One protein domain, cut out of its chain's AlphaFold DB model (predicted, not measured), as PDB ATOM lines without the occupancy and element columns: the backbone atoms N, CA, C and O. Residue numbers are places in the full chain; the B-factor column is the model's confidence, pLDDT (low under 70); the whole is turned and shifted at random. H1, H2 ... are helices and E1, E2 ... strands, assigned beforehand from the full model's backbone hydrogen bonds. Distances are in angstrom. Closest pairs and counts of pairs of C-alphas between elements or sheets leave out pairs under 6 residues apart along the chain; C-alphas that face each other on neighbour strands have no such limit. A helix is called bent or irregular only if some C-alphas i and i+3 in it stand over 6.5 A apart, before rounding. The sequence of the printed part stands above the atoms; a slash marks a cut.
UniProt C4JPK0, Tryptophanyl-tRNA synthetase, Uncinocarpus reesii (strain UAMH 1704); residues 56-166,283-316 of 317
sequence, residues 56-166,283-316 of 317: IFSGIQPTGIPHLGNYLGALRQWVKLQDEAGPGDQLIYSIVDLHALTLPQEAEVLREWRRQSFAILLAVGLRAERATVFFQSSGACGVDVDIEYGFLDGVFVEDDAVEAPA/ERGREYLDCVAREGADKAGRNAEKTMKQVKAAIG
ATOM      1  N   ILE A  56       0.181  -0.534 121.913       90.75
ATOM      2  CA  ILE A  56      -1.233  -0.797 121.655       90.75
ATOM      3  C   ILE A  56      -2.008   0.455 122.033       90.75
ATOM      4  O   ILE A  56      -1.970   0.888 123.186       90.75
ATOM      5  N   PHE A  57      -2.723   1.015 121.063       91.19
ATOM      6  CA  PHE A  57      -3.658   2.108 121.279       91.19
ATOM      7  C   PHE A  57      -5.084   1.615 121.035       91.19
ATOM      8  O   PHE A  57      -5.351   0.893 120.076       91.19
ATOM      9  N   SER A  58      -6.024   1.974 121.904       91.31
ATOM     10  CA  SER A  58      -7.436   1.639 121.717       91.31
ATOM     11  C   SER A  58      -8.341   2.728 122.282       91.31
ATOM     12  O   SER A  58      -8.168   3.176 123.414       91.31
ATOM     13  N   GLY A  59      -9.325   3.148 121.488       90.94
ATOM     14  CA  GLY A  59     -10.318   4.153 121.862       90.94
ATOM     15  C   GLY A  59     -11.692   3.540 122.133       90.94
ATOM     16  O   GLY A  59     -12.133   2.654 121.403       90.94
ATOM     17  N   ILE A  60     -12.402   4.031 123.151       90.06
ATOM     18  CA  ILE A  60     -13.813   3.697 123.396       90.06
ATOM     19  C   ILE A  60     -14.647   4.955 123.625       90.06
ATOM     20  O   ILE A  60     -14.301   5.815 124.434       90.06
ATOM     21  N   GLN A  61     -15.762   5.071 122.904       90.56
ATOM     22  CA  GLN A  61     -16.688   6.187 123.084       90.56
ATOM     23  C   GLN A  61     -17.474   6.047 124.397       90.56
ATOM     24  O   GLN A  61     -18.044   4.973 124.650       90.56
ATOM     25  N   PRO A  62     -17.591   7.123 125.199       90.81
ATOM     26  CA  PRO A  62     -18.401   7.126 126.412       90.81
ATOM     27  C   PRO A  62     -19.890   7.163 126.053       90.81
ATOM     28  O   PRO A  62     -20.504   8.216 125.946       90.81
ATOM     29  N   THR A  63     -20.475   5.986 125.860       86.81
ATOM     30  CA  THR A  63     -21.883   5.785 125.466       86.81
ATOM     31  C   THR A  63     -22.666   5.080 126.578       86.81
ATOM     32  O   THR A  63     -23.450   4.163 126.330       86.81
ATOM     33  N   GLY A  64     -22.359   5.414 127.831       85.12
ATOM     34  CA  GLY A  64     -22.874   4.742 129.024       85.12
ATOM     35  C   GLY A  64     -22.321   3.332 129.230       85.12
ATOM     36  O   GLY A  64     -21.372   2.904 128.564       85.12
ATOM     37  N   ILE A  65     -22.943   2.601 130.154       90.62
ATOM     38  CA  ILE A  65     -22.472   1.293 130.625       90.62
ATOM     39  C   ILE A  65     -22.339   0.291 129.456       90.62
ATOM     40  O   ILE A  65     -23.292   0.090 128.694       90.62
ATOM     41  N   PRO A  66     -21.163  -0.340 129.268       93.44
ATOM     42  CA  PRO A  66     -20.966  -1.385 128.271       93.44
ATOM     43  C   PRO A  66     -21.866  -2.601 128.505       93.44
ATOM     44  O   PRO A  66     -22.239  -2.928 129.632       93.44
ATOM     45  N   HIS A  67     -22.180  -3.304 127.420       94.62
ATOM     46  CA  HIS A  67     -22.905  -4.569 127.470       94.62
ATOM     47  C   HIS A  67     -21.975  -5.772 127.273       94.62
ATOM     48  O   HIS A  67     -20.812  -5.626 126.893       94.62
ATOM     49  N   LEU A  68     -22.510  -6.978 127.467       93.44
ATOM     50  CA  LEU A  68     -21.784  -8.249 127.378       93.44
ATOM     51  C   LEU A  68     -20.999  -8.403 126.070       93.44
ATOM     52  O   LEU A  68     -19.835  -8.789 126.075       93.44
ATOM     53  N   GLY A  69     -21.612  -8.021 124.945       91.44
ATOM     54  CA  GLY A  69     -20.933  -8.002 123.647       91.44
ATOM     55  C   GLY A  69     -19.709  -7.072 123.574       91.44
ATOM     56  O   GLY A  69     -18.742  -7.416 122.903       91.44
ATOM     57  N   ASN A  70     -19.700  -5.924 124.269       92.00
ATOM     58  CA  ASN A  70     -18.508  -5.066 124.342       92.00
ATOM     59  C   ASN A  70     -17.423  -5.704 125.216       92.00
ATOM     60  O   ASN A  70     -16.239  -5.639 124.888       92.00
ATOM     61  N   TYR A  71     -17.835  -6.328 126.319       92.94
ATOM     62  CA  TYR A  71     -16.923  -6.992 127.240       92.94
ATOM     63  C   TYR A  71     -16.166  -8.138 126.574       92.94
ATOM     64  O   TYR A  71     -14.938  -8.143 126.585       92.94
ATOM     65  N   LEU A  72     -16.891  -9.058 125.933       90.06
ATOM     66  CA  LEU A  72     -16.287 -10.200 125.249       90.06
ATOM     67  C   LEU A  72     -15.531  -9.789 123.981       90.06
ATOM     68  O   LEU A  72     -14.483 -10.355 123.693       90.06
ATOM     69  N   GLY A  73     -16.026  -8.785 123.251       86.81
ATOM     70  CA  GLY A  73     -15.418  -8.351 121.993       86.81
ATOM     71  C   GLY A  73     -14.178  -7.466 122.135       86.81
ATOM     72  O   GLY A  73     -13.409  -7.379 121.186       86.81
ATOM     73  N   ALA A  74     -13.980  -6.788 123.270       88.88
ATOM     74  CA  ALA A  74     -12.853  -5.865 123.441       88.88
ATOM     75  C   ALA A  74     -12.294  -5.853 124.868       88.88
ATOM     76  O   ALA A  74     -11.112  -6.123 125.062       88.88
ATOM     77  N   LEU A  75     -13.122  -5.579 125.882       92.12
ATOM     78  CA  LEU A  75     -12.607  -5.265 127.225       92.12
ATOM     79  C   LEU A  75     -11.844  -6.434 127.866       92.12
ATOM     80  O   LEU A  75     -10.790  -6.226 128.463       92.12
ATOM     81  N   ARG A  76     -12.327  -7.672 127.700       90.31
ATOM     82  CA  ARG A  76     -11.628  -8.875 128.181       90.31
ATOM     83  C   ARG A  76     -10.274  -9.054 127.490       90.31
ATOM     84  O   ARG A  76      -9.301  -9.434 128.136       90.31
ATOM     85  N   GLN A  77     -10.200  -8.747 126.194       89.44
ATOM     86  CA  GLN A  77      -8.952  -8.813 125.438       89.44
ATOM     87  C   GLN A  77      -7.957  -7.749 125.913       89.44
ATOM     88  O   GLN A  77      -6.772  -8.042 126.015       89.44
ATOM     89  N   TRP A  78      -8.411  -6.545 126.267       92.69
ATOM     90  CA  TRP A  78      -7.539  -5.495 126.808       92.69
ATOM     91  C   TRP A  78      -6.886  -5.894 128.134       92.69
ATOM     92  O   TRP A  78      -5.688  -5.676 128.321       92.69
ATOM     93  N   VAL A  79      -7.646  -6.535 129.029       93.25
ATOM     94  CA  VAL A  79      -7.103  -7.087 130.281       93.25
ATOM     95  C   VAL A  79      -6.090  -8.196 129.990       93.25
ATOM     96  O   VAL A  79      -4.999  -8.192 130.548       93.25
ATOM     97  N   LYS A  80      -6.388  -9.094 129.044       91.12
ATOM     98  CA  LYS A  80      -5.447 -10.142 128.630       91.12
ATOM     99  C   LYS A  80      -4.141  -9.565 128.067       91.12
ATOM    100  O   LYS A  80      -3.062  -9.971 128.487       91.12
ATOM    101  N   LEU A  81      -4.231  -8.581 127.170       91.19
ATOM    102  CA  LEU A  81      -3.069  -7.899 126.588       91.19
ATOM    103  C   LEU A  81      -2.205  -7.226 127.659       91.19
ATOM    104  O   LEU A  81      -0.985  -7.235 127.553       91.19
ATOM    105  N   GLN A  82      -2.822  -6.682 128.709       93.62
ATOM    106  CA  GLN A  82      -2.106  -6.123 129.855       93.62
ATOM    107  C   GLN A  82      -1.261  -7.144 130.611       93.62
ATOM    108  O   GLN A  82      -0.151  -6.823 131.055       93.62
ATOM    109  N   ASP A  83      -1.792  -8.345 130.784       92.19
ATOM    110  CA  ASP A  83      -1.123  -9.391 131.546       92.19
ATOM    111  C   ASP A  83      -0.046 -10.102 130.710       92.19
ATOM    112  O   ASP A  83       0.958 -10.550 131.260       92.19
ATOM    113  N   GLU A  84      -0.192 -10.113 129.382       91.69
ATOM    114  CA  GLU A  84       0.802 -10.628 128.425       91.69
ATOM    115  C   GLU A  84       1.877  -9.594 128.029       91.69
ATOM    116  O   GLU A  84       2.896  -9.959 127.441       91.69
ATOM    117  N   ALA A  85       1.669  -8.308 128.329       90.44
ATOM    118  CA  ALA A  85       2.560  -7.225 127.920       90.44
ATOM    119  C   ALA A  85       3.953  -7.312 128.567       90.44
ATOM    120  O   ALA A  85       4.103  -7.353 129.797       90.44
ATOM    121  N   GLY A  86       4.990  -7.251 127.727       90.38
ATOM    122  CA  GLY A  86       6.383  -7.215 128.167       90.38
ATOM    123  C   GLY A  86       6.762  -5.892 128.857       90.38
ATOM    124  O   GLY A  86       6.029  -4.910 128.769       90.38
ATOM    125  N   PRO A  87       7.929  -5.803 129.527       85.12
ATOM    126  CA  PRO A  87       8.355  -4.589 130.240       85.12
ATOM    127  C   PRO A  87       8.507  -3.330 129.372       85.12
ATOM    128  O   PRO A  87       8.499  -2.227 129.908       85.12
ATOM    129  N   GLY A  88       8.686  -3.492 128.056       85.75
ATOM    130  CA  GLY A  88       8.787  -2.390 127.097       85.75
ATOM    131  C   GLY A  88       7.497  -2.096 126.328       85.75
ATOM    132  O   GLY A  88       7.466  -1.113 125.591       85.75
ATOM    133  N   ASP A  89       6.460  -2.925 126.479       91.19
ATOM    134  CA  ASP A  89       5.193  -2.731 125.778       91.19
ATOM    135  C   ASP A  89       4.420  -1.560 126.406       91.19
ATOM    136  O   ASP A  89       4.371  -1.399 127.628       91.19
ATOM    137  N   GLN A  90       3.799  -0.736 125.565       91.00
ATOM    138  CA  GLN A  90       2.958   0.382 125.979       91.00
ATOM    139  C   GLN A  90       1.501   0.092 125.645       91.00
ATOM    140  O   GLN A  90       1.170  -0.240 124.513       91.00
ATOM    141  N   LEU A  91       0.623   0.258 126.629       93.62
ATOM    142  CA  LEU A  91      -0.815   0.060 126.480       93.62
ATOM    143  C   LEU A  91      -1.518   1.376 126.780       93.62
ATOM    144  O   LEU A  91      -1.377   1.919 127.880       93.62
ATOM    145  N   ILE A  92      -2.241   1.897 125.799       93.12
ATOM    146  CA  ILE A  92      -2.852   3.218 125.839       93.12
ATOM    147  C   ILE A  92      -4.334   3.070 125.496       93.12
ATOM    148  O   ILE A  92      -4.698   2.756 124.366       93.12
ATOM    149  N   TYR A  93      -5.192   3.315 126.481       93.94
ATOM    150  CA  TYR A  93      -6.641   3.225 126.353       93.94
ATOM    151  C   TYR A  93      -7.262   4.607 126.542       93.94
ATOM    152  O   TYR A  93      -7.141   5.221 127.602       93.94
ATOM    153  N   SER A  94      -7.927   5.113 125.507       93.06
ATOM    154  CA  SER A  94      -8.530   6.444 125.516       93.06
ATOM    155  C   SER A  94     -10.052   6.361 125.571       93.06
ATOM    156  O   SER A  94     -10.685   5.666 124.774       93.06
ATOM    157  N   ILE A  95     -10.660   7.106 126.491       93.31
ATOM    158  CA  ILE A  95     -12.090   7.405 126.440       93.31
ATOM    159  C   ILE A  95     -12.264   8.601 125.510       93.31
ATOM    160  O   ILE A  95     -11.957   9.734 125.883       93.31
ATOM    161  N   VAL A  96     -12.745   8.334 124.298       91.62
ATOM    162  CA  VAL A  96     -12.818   9.312 123.205       91.62
ATOM    163  C   VAL A  96     -14.069  10.186 123.320       91.62
ATOM    164  O   VAL A  96     -15.049  10.042 122.591       91.62
ATOM    165  N   ASP A  97     -14.062  11.074 124.309       88.44
ATOM    166  CA  ASP A  97     -15.164  11.985 124.615       88.44
ATOM    167  C   ASP A  97     -15.310  13.142 123.617       88.44
ATOM    168  O   ASP A  97     -16.438  13.558 123.368       88.44
ATOM    169  N   LEU A  98     -14.230  13.602 122.973       87.19
ATOM    170  CA  LEU A  98     -14.337  14.585 121.881       87.19
ATOM    171  C   LEU A  98     -15.038  13.989 120.655       87.19
ATOM    172  O   LEU A  98     -15.889  14.640 120.055       87.19
ATOM    173  N   HIS A  99     -14.778  12.717 120.341       84.69
ATOM    174  CA  HIS A  99     -15.505  12.017 119.276       84.69
ATOM    175  C   HIS A  99     -17.008  11.899 119.564       84.69
ATOM    176  O   HIS A  99     -17.809  11.903 118.632       84.69
ATOM    177  N   ALA A 100     -17.419  11.816 120.835       83.69
ATOM    178  CA  ALA A 100     -18.837  11.778 121.197       83.69
ATOM    179  C   ALA A 100     -19.569  13.111 120.928       83.69
ATOM    180  O   ALA A 100     -20.779  13.095 120.699       83.69
ATOM    181  N   LEU A 101     -18.844  14.239 120.912       86.25
ATOM    182  CA  LEU A 101     -19.380  15.584 120.645       86.25
ATOM    183  C   LEU A 101     -19.664  15.856 119.161       86.25
ATOM    184  O   LEU A 101     -20.232  16.892 118.826       86.25
ATOM    185  N   THR A 102     -19.308  14.928 118.269       86.38
ATOM    186  CA  THR A 102     -19.695  14.992 116.846       86.38
ATOM    187  C   THR A 102     -21.207  14.855 116.636       86.38
ATOM    188  O   THR A 102     -21.725  15.237 115.588       86.38
ATOM    189  N   LEU A 103     -21.925  14.349 117.643       86.12
ATOM    190  CA  LEU A 103     -23.382  14.320 117.710       86.12
ATOM    191  C   LEU A 103     -23.864  15.193 118.880       86.12
ATOM    192  O   LEU A 103     -23.112  15.385 119.836       86.12
ATOM    193  N   PRO A 104     -25.113  15.698 118.856       86.25
ATOM    194  CA  PRO A 104     -25.679  16.421 119.992       86.25
ATOM    195  C   PRO A 104     -25.644  15.574 121.272       86.25
ATOM    196  O   PRO A 104     -26.130  14.442 121.280       86.25
ATOM    197  N   GLN A 105     -25.082  16.129 122.348       85.62
ATOM    198  CA  GLN A 105     -24.995  15.487 123.660       85.62
ATOM    199  C   GLN A 105     -25.491  16.430 124.752       85.62
ATOM    200  O   GLN A 105     -25.162  17.615 124.760       85.62
ATOM    201  N   GLU A 106     -26.195  15.873 125.733       91.88
ATOM    202  CA  GLU A 106     -26.485  16.567 126.984       91.88
ATOM    203  C   GLU A 106     -25.247  16.539 127.889       91.88
ATOM    204  O   GLU A 106     -24.687  15.474 128.167       91.88
ATOM    205  N   ALA A 107     -24.812  17.708 128.368       91.31
ATOM    206  CA  ALA A 107     -23.537  17.847 129.076       91.31
ATOM    207  C   ALA A 107     -23.451  16.977 130.342       91.31
ATOM    208  O   ALA A 107     -22.438  16.314 130.570       91.31
ATOM    209  N   GLU A 108     -24.516  16.943 131.148       93.06
ATOM    210  CA  GLU A 108     -24.552  16.130 132.370       93.06
ATOM    211  C   GLU A 108     -24.536  14.627 132.064       93.06
ATOM    212  O   GLU A 108     -23.854  13.859 132.742       93.06
ATOM    213  N   VAL A 109     -25.209  14.209 130.988       91.94
ATOM    214  CA  VAL A 109     -25.235  12.806 130.552       91.94
ATOM    215  C   VAL A 109     -23.855  12.367 130.077       91.94
ATOM    216  O   VAL A 109     -23.374  11.311 130.486       91.94
ATOM    217  N   LEU A 110     -23.175  13.187 129.271       92.12
ATOM    218  CA  LEU A 110     -21.829  12.873 128.795       92.12
ATOM    219  C   LEU A 110     -20.817  12.810 129.948       92.12
ATOM    220  O   LEU A 110     -19.971  11.916 129.967       92.12
ATOM    221  N   ARG A 111     -20.903  13.721 130.927       91.88
ATOM    222  CA  ARG A 111     -20.058  13.677 132.136       91.88
ATOM    223  C   ARG A 111     -20.260  12.386 132.916       91.88
ATOM    224  O   ARG A 111     -19.283  11.769 133.337       91.88
ATOM    225  N   GLU A 112     -21.510  11.967 133.074       93.00
ATOM    226  CA  GLU A 112     -21.821  10.714 133.747       93.00
ATOM    227  C   GLU A 112     -21.294   9.518 132.947       93.00
ATOM    228  O   GLU A 112     -20.547   8.703 133.481       93.00
ATOM    229  N   TRP A 113     -21.558   9.445 131.643       94.44
ATOM    230  CA  TRP A 113     -21.059   8.363 130.790       94.44
ATOM    231  C   TRP A 113     -19.539   8.275 130.736       94.44
ATOM    232  O   TRP A 113     -19.001   7.167 130.690       94.44
ATOM    233  N   ARG A 114     -18.838   9.412 130.771       93.75
ATOM    234  CA  ARG A 114     -17.380   9.460 130.911       93.75
ATOM    235  C   ARG A 114     -16.938   8.750 132.187       93.75
ATOM    236  O   ARG A 114     -16.117   7.838 132.113       93.75
ATOM    237  N   ARG A 115     -17.517   9.118 133.333       93.62
ATOM    238  CA  ARG A 115     -17.187   8.513 134.629       93.62
ATOM    239  C   ARG A 115     -17.518   7.022 134.660       93.62
ATOM    240  O   ARG A 115     -16.656   6.224 135.010       93.62
ATOM    241  N   GLN A 116     -18.717   6.641 134.219       95.06
ATOM    242  CA  GLN A 116     -19.150   5.241 134.152       95.06
ATOM    243  C   GLN A 116     -18.222   4.400 133.270       95.06
ATOM    244  O   GLN A 116     -17.847   3.289 133.643       95.06
ATOM    245  N   SER A 117     -17.818   4.938 132.116       94.31
ATOM    246  CA  SER A 117     -16.896   4.262 131.197       94.31
ATOM    247  C   SER A 117     -15.504   4.113 131.807       94.31
ATOM    248  O   SER A 117     -14.871   3.083 131.631       94.31
ATOM    249  N   PHE A 118     -15.023   5.098 132.562       94.75
ATOM    250  CA  PHE A 118     -13.734   4.982 133.242       94.75
ATOM    251  C   PHE A 118     -13.789   3.954 134.377       94.75
ATOM    252  O   PHE A 118     -12.954   3.053 134.446       94.75
ATOM    253  N   ALA A 119     -14.822   4.033 135.218       96.00
ATOM    254  CA  ALA A 119     -15.022   3.121 136.336       96.00
ATOM    255  C   ALA A 119     -15.150   1.665 135.874       96.00
ATOM    256  O   ALA A 119     -14.534   0.783 136.467       96.00
ATOM    257  N   ILE A 120     -15.894   1.397 134.794       96.06
ATOM    258  CA  ILE A 120     -16.073   0.025 134.305       96.06
ATOM    259  C   ILE A 120     -14.790  -0.560 133.702       96.06
ATOM    260  O   ILE A 120     -14.558  -1.755 133.856       96.06
ATOM    261  N   LEU A 121     -13.935   0.252 133.064       94.94
ATOM    262  CA  LEU A 121     -12.636  -0.221 132.572       94.94
ATOM    263  C   LEU A 121     -11.766  -0.716 133.731       94.94
ATOM    264  O   LEU A 121     -11.220  -1.816 133.657       94.94
ATOM    265  N   LEU A 122     -11.703   0.050 134.825       95.56
ATOM    266  CA  LEU A 122     -10.982  -0.371 136.027       95.56
ATOM    267  C   LEU A 122     -11.650  -1.574 136.705       95.56
ATOM    268  O   LEU A 122     -10.966  -2.508 137.115       95.56
ATOM    269  N   ALA A 123     -12.982  -1.589 136.788       96.06
ATOM    270  CA  ALA A 123     -13.734  -2.668 137.426       96.06
ATOM    271  C   ALA A 123     -13.614  -4.013 136.694       96.06
ATOM    272  O   ALA A 123     -13.643  -5.063 137.327       96.06
ATOM    273  N   VAL A 124     -13.441  -3.990 135.371       95.38
ATOM    274  CA  VAL A 124     -13.175  -5.184 134.554       95.38
ATOM    275  C   VAL A 124     -11.772  -5.765 134.806       95.38
ATOM    276  O   VAL A 124     -11.535  -6.928 134.487       95.38
ATOM    277  N   GLY A 125     -10.860  -5.000 135.416       94.94
ATOM    278  CA  GLY A 125      -9.507  -5.448 135.771       94.94
ATOM    279  C   GLY A 125      -8.382  -4.718 135.037       94.94
ATOM    280  O   GLY A 125      -7.226  -5.146 135.097       94.94
ATOM    281  N   LEU A 126      -8.687  -3.620 134.338       94.12
ATOM    282  CA  LEU A 126      -7.654  -2.769 133.756       94.12
ATOM    283  C   LEU A 126      -6.935  -1.994 134.871       94.12
ATOM    284  O   LEU A 126      -7.563  -1.333 135.695       94.12
ATOM    285  N   ARG A 127      -5.607  -2.085 134.903       94.00
ATOM    286  CA  ARG A 127      -4.737  -1.571 135.966       94.00
ATOM    287  C   ARG A 127      -3.981  -0.339 135.487       94.00
ATOM    288  O   ARG A 127      -3.202  -0.412 134.535       94.00
ATOM    289  N   ALA A 128      -4.161   0.777 136.184       91.06
ATOM    290  CA  ALA A 128      -3.545   2.065 135.853       91.06
ATOM    291  C   ALA A 128      -2.007   2.069 135.953       91.06
ATOM    292  O   ALA A 128      -1.324   2.917 135.370       91.06
ATOM    293  N   GLU A 129      -1.440   1.113 136.689       91.06
ATOM    294  CA  GLU A 129       0.004   0.942 136.838       91.06
ATOM    295  C   GLU A 129       0.626   0.238 135.623       91.06
ATOM    296  O   GLU A 129       1.832   0.333 135.402       91.06
ATOM    297  N   ARG A 130      -0.186  -0.480 134.837       92.00
ATOM    298  CA  ARG A 130       0.251  -1.251 133.662       92.00
ATOM    299  C   ARG A 130      -0.214  -0.650 132.347       92.00
ATOM    300  O   ARG A 130       0.468  -0.822 131.342       92.00
ATOM    301  N   ALA A 131      -1.342   0.048 132.353       92.94
ATOM    302  CA  ALA A 131      -1.906   0.691 131.183       92.94
ATOM    303  C   ALA A 131      -2.187   2.174 131.443       92.94
ATOM    304  O   ALA A 131      -2.577   2.576 132.537       92.94
ATOM    305  N   THR A 132      -2.010   2.996 130.413       93.75
ATOM    306  CA  THR A 132      -2.367   4.415 130.444       93.75
ATOM    307  C   THR A 132      -3.831   4.553 130.051       93.75
ATOM    308  O   THR A 132      -4.171   4.309 128.898       93.75
ATOM    309  N   VAL A 133      -4.693   4.938 130.995       94.12
ATOM    310  CA  VAL A 133      -6.131   5.146 130.758       94.12
ATOM    311  C   VAL A 133      -6.470   6.615 130.974       94.12
ATOM    312  O   VAL A 133      -6.183   7.151 132.040       94.12
ATOM    313  N   PHE A 134      -7.053   7.285 129.980       93.38
ATOM    314  CA  PHE A 134      -7.302   8.732 130.045       93.38
ATOM    315  C   PHE A 134      -8.514   9.154 129.203       93.38
ATOM    316  O   PHE A 134      -8.966   8.412 128.333       93.38
ATOM    317  N   PHE A 135      -9.040  10.357 129.449       92.75
ATOM    318  CA  PHE A 135     -10.040  10.980 128.575       92.75
ATOM    319  C   PHE A 135      -9.348  11.749 127.453       92.75
ATOM    320  O   PHE A 135      -8.425  12.507 127.729       92.75
ATOM    321  N   GLN A 136      -9.819  11.616 126.214       88.69
ATOM    322  CA  GLN A 136      -9.249  12.311 125.056       88.69
ATOM    323  C   GLN A 136      -9.209  13.837 125.247       88.69
ATOM    324  O   GLN A 136      -8.221  14.472 124.889       88.69
ATOM    325  N   SER A 137     -10.246  14.417 125.857       87.56
ATOM    326  CA  SER A 137     -10.317  15.845 126.192       87.56
ATOM    327  C   SER A 137      -9.323  16.292 127.273       87.56
ATOM    328  O   SER A 137      -9.090  17.487 127.447       87.56
ATOM    329  N   SER A 138      -8.762  15.355 128.041       79.94
ATOM    330  CA  SER A 138      -7.865  15.641 129.159       79.94
ATOM    331  C   SER A 138      -6.410  15.572 128.693       79.94
ATOM    332  O   SER A 138      -5.839  14.495 128.552       79.94
ATOM    333  N   GLY A 139      -5.806  16.741 128.460       61.38
ATOM    334  CA  GLY A 139      -4.396  16.897 128.079       61.38
ATOM    335  C   GLY A 139      -4.175  17.342 126.627       61.38
ATOM    336  O   GLY A 139      -5.082  17.339 125.801       61.38
ATOM    337  N   ALA A 140      -2.933  17.727 126.309       52.66
ATOM    338  CA  ALA A 140      -2.509  18.302 125.021       52.66
ATOM    339  C   ALA A 140      -2.610  17.359 123.796       52.66
ATOM    340  O   ALA A 140      -2.207  17.735 122.700       52.66
ATOM    341  N   CYS A 141      -3.142  16.143 123.959       50.66
ATOM    342  CA  CYS A 141      -3.400  15.209 122.858       50.66
ATOM    343  C   CYS A 141      -4.565  15.636 121.953       50.66
ATOM    344  O   CYS A 141      -4.614  15.207 120.806       50.66
ATOM    345  N   GLY A 142      -5.536  16.393 122.474       47.16
ATOM    346  CA  GLY A 142      -6.898  16.400 121.927       47.16
ATOM    347  C   GLY A 142      -7.208  17.352 120.770       47.16
ATOM    348  O   GLY A 142      -8.343  17.333 120.314       47.16
ATOM    349  N   VAL A 143      -6.280  18.198 120.314       45.28
ATOM    350  CA  VAL A 143      -6.623  19.251 119.327       45.28
ATOM    351  C   VAL A 143      -5.613  19.474 118.203       45.28
ATOM    352  O   VAL A 143      -5.995  20.042 117.186       45.28
ATOM    353  N   ASP A 144      -4.367  19.005 118.319       44.62
ATOM    354  CA  ASP A 144      -3.322  19.371 117.346       44.62
ATOM    355  C   ASP A 144      -3.044  18.305 116.262       44.62
ATOM    356  O   ASP A 144      -2.367  18.620 115.285       44.62
ATOM    357  N   VAL A 145      -3.529  17.059 116.400       45.78
ATOM    358  CA  VAL A 145      -3.156  15.940 115.491       45.78
ATOM    359  C   VAL A 145      -4.238  15.573 114.469       45.78
ATOM    360  O   VAL A 145      -3.958  14.817 113.549       45.78
ATOM    361  N   ASP A 146      -5.444  16.143 114.561       45.12
ATOM    362  CA  ASP A 146      -6.496  15.946 113.542       45.12
ATOM    363  C   ASP A 146      -6.287  16.824 112.292       45.12
ATOM    364  O   ASP A 146      -7.103  16.820 111.369       45.12
ATOM    365  N   ILE A 147      -5.200  17.598 112.236       41.78
ATOM    366  CA  ILE A 147      -4.824  18.308 111.016       41.78
ATOM    367  C   ILE A 147      -4.238  17.276 110.055       41.78
ATOM    368  O   ILE A 147      -3.256  16.611 110.376       41.78
ATOM    369  N   GLU A 148      -4.868  17.171 108.886       42.47
ATOM    370  CA  GLU A 148      -4.578  16.303 107.740       42.47
ATOM    371  C   GLU A 148      -3.170  16.562 107.157       42.47
ATOM    372  O   GLU A 148      -2.989  16.982 106.016       42.47
ATOM    373  N   TYR A 149      -2.129  16.355 107.960       47.97
ATOM    374  CA  TYR A 149      -0.761  16.265 107.489       47.97
ATOM    375  C   TYR A 149      -0.616  14.864 106.912       47.97
ATOM    376  O   TYR A 149      -0.475  13.891 107.652       47.97
ATOM    377  N   GLY A 150      -0.717  14.760 105.584       46.16
ATOM    378  CA  GLY A 150      -0.419  13.527 104.860       46.16
ATOM    379  C   GLY A 150       0.848  12.871 105.413       46.16
ATOM    380  O   GLY A 150       1.785  13.574 105.786       46.16
ATOM    381  N   PHE A 151       0.811  11.540 105.523       50.75
ATOM    382  CA  PHE A 151       1.808  10.679 106.165       50.75
ATOM    383  C   PHE A 151       3.227  11.263 106.065       50.75
ATOM    384  O   PHE A 151       3.852  11.250 105.006       50.75
ATOM    385  N   LEU A 152       3.714  11.856 107.161       56.34
ATOM    386  CA  LEU A 152       5.083  12.355 107.223       56.34
ATOM    387  C   LEU A 152       6.004  11.136 107.305       56.34
ATOM    388  O   LEU A 152       6.152  10.539 108.377       56.34
ATOM    389  N   ASP A 153       6.584  10.761 106.164       50.69
ATOM    390  CA  ASP A 153       7.487   9.616 106.042       50.69
ATOM    391  C   ASP A 153       8.579   9.661 107.125       50.69
ATOM    392  O   ASP A 153       9.366  10.605 107.222       50.69
ATOM    393  N   GLY A 154       8.612   8.624 107.965       59.22
ATOM    394  CA  GLY A 154       9.582   8.469 109.052       59.22
ATOM    395  C   GLY A 154       9.180   9.060 110.411       59.22
ATOM    396  O   GLY A 154       9.919   8.857 111.375       59.22
ATOM    397  N   VAL A 155       8.033   9.744 110.525       61.84
ATOM    398  CA  VAL A 155       7.478  10.207 111.818       61.84
ATOM    399  C   VAL A 155       6.440   9.227 112.366       61.84
ATOM    400  O   VAL A 155       6.421   8.960 113.569       61.84
ATOM    401  N   PHE A 156       5.606   8.661 111.493       71.06
ATOM    402  CA  PHE A 156       4.592   7.677 111.861       71.06
ATOM    403  C   PHE A 156       5.006   6.269 111.431       71.06
ATOM    404  O   PHE A 156       5.607   6.071 110.377       71.06
ATOM    405  N   VAL A 157       4.693   5.295 112.282       72.94
ATOM    406  CA  VAL A 157       4.794   3.865 111.971       72.94
ATOM    407  C   VAL A 157       3.394   3.402 111.583       72.94
ATOM    408  O   VAL A 157       2.436   3.801 112.246       72.94
ATOM    409  N   GLU A 158       3.278   2.598 110.526       68.00
ATOM    410  CA  GLU A 158       2.001   1.985 110.140       68.00
ATOM    411  C   GLU A 158       1.445   1.125 111.283       68.00
ATOM    412  O   GLU A 158       2.195   0.456 112.002       68.00
ATOM    413  N   ASP A 159       0.130   1.179 111.478       71.06
ATOM    414  CA  ASP A 159      -0.560   0.439 112.521       71.06
ATOM    415  C   ASP A 159      -1.042  -0.928 112.024       71.06
ATOM    416  O   ASP A 159      -1.721  -1.055 111.007       71.06
ATOM    417  N   ASP A 160      -0.734  -1.972 112.794       72.94
ATOM    418  CA  ASP A 160      -1.314  -3.296 112.591       72.94
ATOM    419  C   ASP A 160      -2.604  -3.419 113.410       72.94
ATOM    420  O   ASP A 160      -2.588  -3.422 114.648       72.94
ATOM    421  N   ALA A 161      -3.743  -3.560 112.728       71.31
ATOM    422  CA  ALA A 161      -5.026  -3.772 113.386       71.31
ATOM    423  C   ALA A 161      -5.061  -5.139 114.094       71.31
ATOM    424  O   ALA A 161      -5.062  -6.197 113.462       71.31
ATOM    425  N   VAL A 162      -5.134  -5.122 115.427       72.00
ATOM    426  CA  VAL A 162      -5.292  -6.334 116.241       72.00
ATOM    427  C   VAL A 162      -6.773  -6.554 116.538       72.00
ATOM    428  O   VAL A 162      -7.353  -5.891 117.400       72.00
ATOM    429  N   GLU A 163      -7.395  -7.510 115.850       68.94
ATOM    430  CA  GLU A 163      -8.766  -7.928 116.148       68.94
ATOM    431  C   GLU A 163      -8.805  -8.944 117.297       68.94
ATOM    432  O   GLU A 163      -7.993  -9.869 117.381       68.94
ATOM    433  N   ALA A 164      -9.778  -8.794 118.200       65.50
ATOM    434  CA  ALA A 164     -10.010  -9.795 119.231       65.50
ATOM    435  C   ALA A 164     -10.572 -11.080 118.590       65.50
ATOM    436  O   ALA A 164     -11.528 -11.004 117.819       65.50
ATOM    437  N   PRO A 165     -10.072 -12.274 118.961       60.31
ATOM    438  CA  PRO A 165     -10.534 -13.543 118.391       60.31
ATOM    439  C   PRO A 165     -11.951 -13.942 118.844       60.31
ATOM    440  O   PRO A 165     -12.459 -14.990 118.449       60.31
ATOM    441  N   ALA A 166     -12.585 -13.153 119.718       63.66
ATOM    442  CA  ALA A 166     -13.871 -13.483 120.311       63.66
ATOM    443  C   ALA A 166     -15.010 -13.391 119.285       63.66
ATOM    444  O   ALA A 166     -15.180 -12.390 118.582       63.66
ATOM    445  N   GLU A 283     -17.177   9.252 147.814       90.75
ATOM    446  CA  GLU A 283     -16.302  10.347 147.394       90.75
ATOM    447  C   GLU A 283     -14.874   9.862 147.131       90.75
ATOM    448  O   GLU A 283     -14.251  10.306 146.172       90.75
ATOM    449  N   ARG A 284     -14.400   8.872 147.893       91.88
ATOM    450  CA  ARG A 284     -13.064   8.287 147.729       91.88
ATOM    451  C   ARG A 284     -12.909   7.578 146.388       91.88
ATOM    452  O   ARG A 284     -11.870   7.712 145.748       91.88
ATOM    453  N   GLY A 285     -13.930   6.849 145.947       91.75
ATOM    454  CA  GLY A 285     -13.984   6.219 144.634       91.75
ATOM    455  C   GLY A 285     -13.904   7.259 143.523       91.75
ATOM    456  O   GLY A 285     -13.085   7.124 142.615       91.75
ATOM    457  N   ARG A 286     -14.663   8.357 143.642       89.81
ATOM    458  CA  ARG A 286     -14.600   9.475 142.687       89.81
ATOM    459  C   ARG A 286     -13.223  10.139 142.653       89.81
ATOM    460  O   ARG A 286     -12.663  10.289 141.573       89.81
ATOM    461  N   GLU A 287     -12.655  10.461 143.811       93.69
ATOM    462  CA  GLU A 287     -11.304  11.025 143.916       93.69
ATOM    463  C   GLU A 287     -10.246  10.093 143.317       93.69
ATOM    464  O   GLU A 287      -9.328  10.545 142.631       93.69
ATOM    465  N   TYR A 288     -10.380   8.783 143.535       94.44
ATOM    466  CA  TYR A 288      -9.499   7.788 142.937       94.44
ATOM    467  C   TYR A 288      -9.612   7.776 141.408       94.44
ATOM    468  O   TYR A 288      -8.586   7.828 140.729       94.44
ATOM    469  N   LEU A 289     -10.832   7.766 140.855       94.81
ATOM    470  CA  LEU A 289     -11.055   7.827 139.406       94.81
ATOM    471  C   LEU A 289     -10.434   9.092 138.799       94.81
ATOM    472  O   LEU A 289      -9.732   8.999 137.792       94.81
ATOM    473  N   ASP A 290     -10.632  10.249 139.429       92.81
ATOM    474  CA  ASP A 290     -10.076  11.525 138.971       92.81
ATOM    475  C   ASP A 290      -8.542  11.540 139.051       92.81
ATOM    476  O   ASP A 290      -7.865  12.008 138.130       92.81
ATOM    477  N   CYS A 291      -7.970  10.982 140.122       94.38
ATOM    478  CA  CYS A 291      -6.525  10.859 140.290       94.38
ATOM    479  C   CYS A 291      -5.904   9.992 139.185       94.38
ATOM    480  O   CYS A 291      -4.957  10.421 138.522       94.38
ATOM    481  N   VAL A 292      -6.482   8.812 138.944       95.19
ATOM    482  CA  VAL A 292      -6.023   7.873 137.913       95.19
ATOM    483  C   VAL A 292      -6.174   8.473 136.516       95.19
ATOM    484  O   VAL A 292      -5.249   8.386 135.709       95.19
ATOM    485  N   ALA A 293      -7.304   9.126 136.227       93.19
ATOM    486  CA  ALA A 293      -7.538   9.773 134.939       93.19
ATOM    487  C   ALA A 293      -6.536  10.903 134.670       93.19
ATOM    488  O   ALA A 293      -6.028  11.024 133.553       93.19
ATOM    489  N   ARG A 294      -6.212  11.706 135.692       93.00
ATOM    490  CA  ARG A 294      -5.206  12.770 135.597       93.00
ATOM    491  C   ARG A 294      -3.807  12.209 135.366       93.00
ATOM    492  O   ARG A 294      -3.107  12.679 134.478       93.00
ATOM    493  N   GLU A 295      -3.410  11.176 136.109       93.31
ATOM    494  CA  GLU A 295      -2.110  10.528 135.907       93.31
ATOM    495  C   GLU A 295      -1.995   9.916 134.502       93.31
ATOM    496  O   GLU A 295      -0.960  10.043 133.840       93.31
ATOM    497  N   GLY A 296      -3.066   9.278 134.023       93.88
ATOM    498  CA  GLY A 296      -3.149   8.760 132.662       93.88
ATOM    499  C   GLY A 296      -3.008   9.860 131.611       93.88
ATOM    500  O   GLY A 296      -2.223   9.710 130.675       93.88
ATOM    501  N   ALA A 297      -3.696  10.989 131.795       91.81
ATOM    502  CA  ALA A 297      -3.587  12.155 130.919       91.81
ATOM    503  C   ALA A 297      -2.159  12.729 130.895       91.81
ATOM    504  O   ALA A 297      -1.628  13.008 129.822       91.81
ATOM    505  N   ASP A 298      -1.489  12.824 132.046       91.25
ATOM    506  CA  ASP A 298      -0.104  13.304 132.135       91.25
ATOM    507  C   ASP A 298       0.892  12.343 131.456       91.25
ATOM    508  O   ASP A 298       1.896  12.768 130.870       91.25
ATOM    509  N   LYS A 299       0.659  11.026 131.538       90.88
ATOM    510  CA  LYS A 299       1.455  10.008 130.824       90.88
ATOM    511  C   LYS A 299       1.240  10.104 129.311       90.88
ATOM    512  O   LYS A 299       2.222  10.177 128.571       90.88
ATOM    513  N   ALA A 300      -0.017  10.147 128.869       89.81
ATOM    514  CA  ALA A 300      -0.383  10.252 127.460       89.81
ATOM    515  C   ALA A 300       0.126  11.562 126.841       89.81
ATOM    516  O   ALA A 300       0.780  11.539 125.801       89.81
ATOM    517  N   GLY A 301      -0.069  12.688 127.532       87.50
ATOM    518  CA  GLY A 301       0.379  14.008 127.095       87.50
ATOM    519  C   GLY A 301       1.893  14.087 126.911       87.50
ATOM    520  O   GLY A 301       2.358  14.552 125.876       87.50
ATOM    521  N   ARG A 302       2.685  13.549 127.852       89.00
ATOM    522  CA  ARG A 302       4.153  13.477 127.706       89.00
ATOM    523  C   ARG A 302       4.603  12.601 126.538       89.00
ATOM    524  O   ARG A 302       5.681  12.839 125.996       89.00
ATOM    525  N   ASN A 303       3.838  11.565 126.191       86.75
ATOM    526  CA  ASN A 303       4.117  10.744 125.015       86.75
ATOM    527  C   ASN A 303       3.806  11.538 123.736       86.75
ATOM    528  O   ASN A 303       4.701  11.763 122.924       86.75
ATOM    529  N   ALA A 304       2.595  12.084 123.625       86.19
ATOM    530  CA  ALA A 304       2.178  12.858 122.463       86.19
ATOM    531  C   ALA A 304       3.016  14.118 122.227       86.19
ATOM    532  O   ALA A 304       3.306  14.441 121.082       86.19
ATOM    533  N   GLU A 305       3.483  14.805 123.274       86.38
ATOM    534  CA  GLU A 305       4.362  15.972 123.126       86.38
ATOM    535  C   GLU A 305       5.680  15.614 122.417       86.38
ATOM    536  O   GLU A 305       6.219  16.425 121.661       86.38
ATOM    537  N   LYS A 306       6.206  14.395 122.617       86.94
ATOM    538  CA  LYS A 306       7.407  13.926 121.907       86.94
ATOM    539  C   LYS A 306       7.129  13.769 120.416       86.94
ATOM    540  O   LYS A 306       7.898  14.294 119.614       86.94
ATOM    541  N   THR A 307       6.025  13.112 120.064       84.75
ATOM    542  CA  THR A 307       5.592  12.950 118.670       84.75
ATOM    543  C   THR A 307       5.305  14.306 118.031       84.75
ATOM    544  O   THR A 307       5.806  14.602 116.954       84.75
ATOM    545  N   MET A 308       4.607  15.201 118.731       82.81
ATOM    546  CA  MET A 308       4.285  16.533 118.219       82.81
ATOM    547  C   MET A 308       5.510  17.418 118.013       82.81
ATOM    548  O   MET A 308       5.510  18.228 117.094       82.81
ATOM    549  N   LYS A 309       6.576  17.265 118.809       86.62
ATOM    550  CA  LYS A 309       7.858  17.937 118.537       86.62
ATOM    551  C   LYS A 309       8.480  17.461 117.225       86.62
ATOM    552  O   LYS A 309       9.017  18.283 116.491       86.62
ATOM    553  N   GLN A 310       8.395  16.166 116.924       84.81
ATOM    554  CA  GLN A 310       8.889  15.607 115.662       84.81
ATOM    555  C   GLN A 310       8.042  16.078 114.478       84.81
ATOM    556  O   GLN A 310       8.605  16.521 113.482       84.81
ATOM    557  N   VAL A 311       6.712  16.061 114.617       82.75
ATOM    558  CA  VAL A 311       5.782  16.586 113.605       82.75
ATOM    559  C   VAL A 311       6.064  18.063 113.339       82.75
ATOM    560  O   VAL A 311       6.314  18.418 112.194       82.75
ATOM    561  N   LYS A 312       6.110  18.908 114.383       83.12
ATOM    562  CA  LYS A 312       6.396  20.352 114.268       83.12
ATOM    563  C   LYS A 312       7.732  20.612 113.571       83.12
ATOM    564  O   LYS A 312       7.769  21.360 112.601       83.12
ATOM    565  N   ALA A 313       8.788  19.899 113.965       86.38
ATOM    566  CA  ALA A 313      10.087  19.997 113.304       86.38
ATOM    567  C   ALA A 313      10.043  19.576 111.822       86.38
ATOM    568  O   ALA A 313      10.684  20.218 110.992       86.38
ATOM    569  N   ALA A 314       9.285  18.530 111.477       83.75
ATOM    570  CA  ALA A 314       9.146  18.051 110.102       83.75
ATOM    571  C   ALA A 314       8.372  19.031 109.201       83.75
ATOM    572  O   ALA A 314       8.698  19.156 108.023       83.75
ATOM    573  N   ILE A 315       7.393  19.756 109.752       84.12
ATOM    574  CA  ILE A 315       6.620  20.782 109.027       84.12
ATOM    575  C   ILE A 315       7.221  22.196 109.133       84.12
ATOM    576  O   ILE A 315       6.705  23.123 108.514       84.12
ATOM    577  N   GLY A 316       8.311  22.369 109.889       81.00
ATOM    578  CA  GLY A 316       9.033  23.639 110.021       81.00
ATOM    579  C   GLY A 316       8.420  24.652 110.999       81.00
ATOM    580  O   GLY A 316       8.611  25.854 110.801       81.00
TER     581      GLY A 316
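Overview. This is residues 56 to 166 and 283 to 316 of the 317 residues of the protein "Tryptophanyl-tRNA synthetase" of Uncinocarpus reesii (strain UAMH 1704) (UniProt C4JPK0). A small sheet of three parallel strands has two helices, H1 and H3, packed over one face, and a long helix, H4, runs past it at its E3 edge and reaches beyond it at both ends. A long unnamed stretch, residues 136 to 166, swings out from the end of E3, and residues 102 to 108, of which 107 and 108 belong to H3, stick out. The printed part has 145 residues, with four named helices and three strands in the order E1 H1 E2 H2 H3 E3 H4, and the sheet order is E1 E2 E3. The class is mostly helix, and the whole is compact, with a radius of gyration of the C-alphas of 15.9 A and spans of 46 by 37 by 28 A.

Arrangement. E1, residues 56 to 60, is an edge strand and the parallel neighbour of E2, residues 90 to 95, with N 58 and O 92 2.9 A apart, within hydrogen-bond range. H1, residues 68 to 84, lies between them in the chain and is over E1 and E2 at a height over the sheet of 10.8 A. E2 is also the parallel neighbour of E3, residues 132 to 135, with N 93 and O 132 2.8 A apart, within range. H2, residues 97 to 100, only grazes the sheet. H3, residues 107 to 123, is on the same face as H1, over E2 at a height of 8.7 A, and runs along the strands at 12 degrees to E2 on the local plane. These are two layers, helices on one face of a sheet. E1, H1, E2 and E2, H2 H3, E3 are strand-helix-strand units, parallel neighbour strands joined through helices, each with a right-handed crossover. H1 and H3 are close but not clearly touching, the closest C-alphas being those of Leu 75 and Leu 121, 7.4 A apart. H4, residues 283 to 315, only grazes the sheet with residues 290 to 301; its closest C-alpha to E3 is that of Gly 296, 4.9 A from that of Phe 134. H3 and H4 only just touch, with 3 pairs of C-alphas within 8 A, the closest those of Ala 119 and Leu 289 at 6.9 A, about perpendicular at 84 degrees. Every O i to N i+4 pair is within hydrogen-bond range in H3, against 11 of 13 in H1 and 28 of 29 in H4; H2 is too short for such a pair.

Along the chain. E1 begins at C-alpha 56 (-1.233, -0.797, 121.655). H1 is 22.7 A long, with a kink of 30 degrees near residue 75, and is irregular, C-alphas 73 and 76 being 7.3 A apart. E2 is 16.6 A long and H3 24.2 A. H4 is 45.9 A long, with a kink of 28 degrees near residue 305, and ends at C-alpha 315 (6.620, 20.782, 109.027).

Size, cuts and confidence. The two C-alphas farthest apart, those of Asp 153 and Glu 283, are 47.7 A apart. Residues 167 to 282 are not printed, and C-alphas 166 and 283 are 36.2 A apart across the cut. Of the links printed whole, none is long. The mean pLDDT of the printed part is 84.2, and it is under 70 at residues 139 to 155, 158 and 163 to 166.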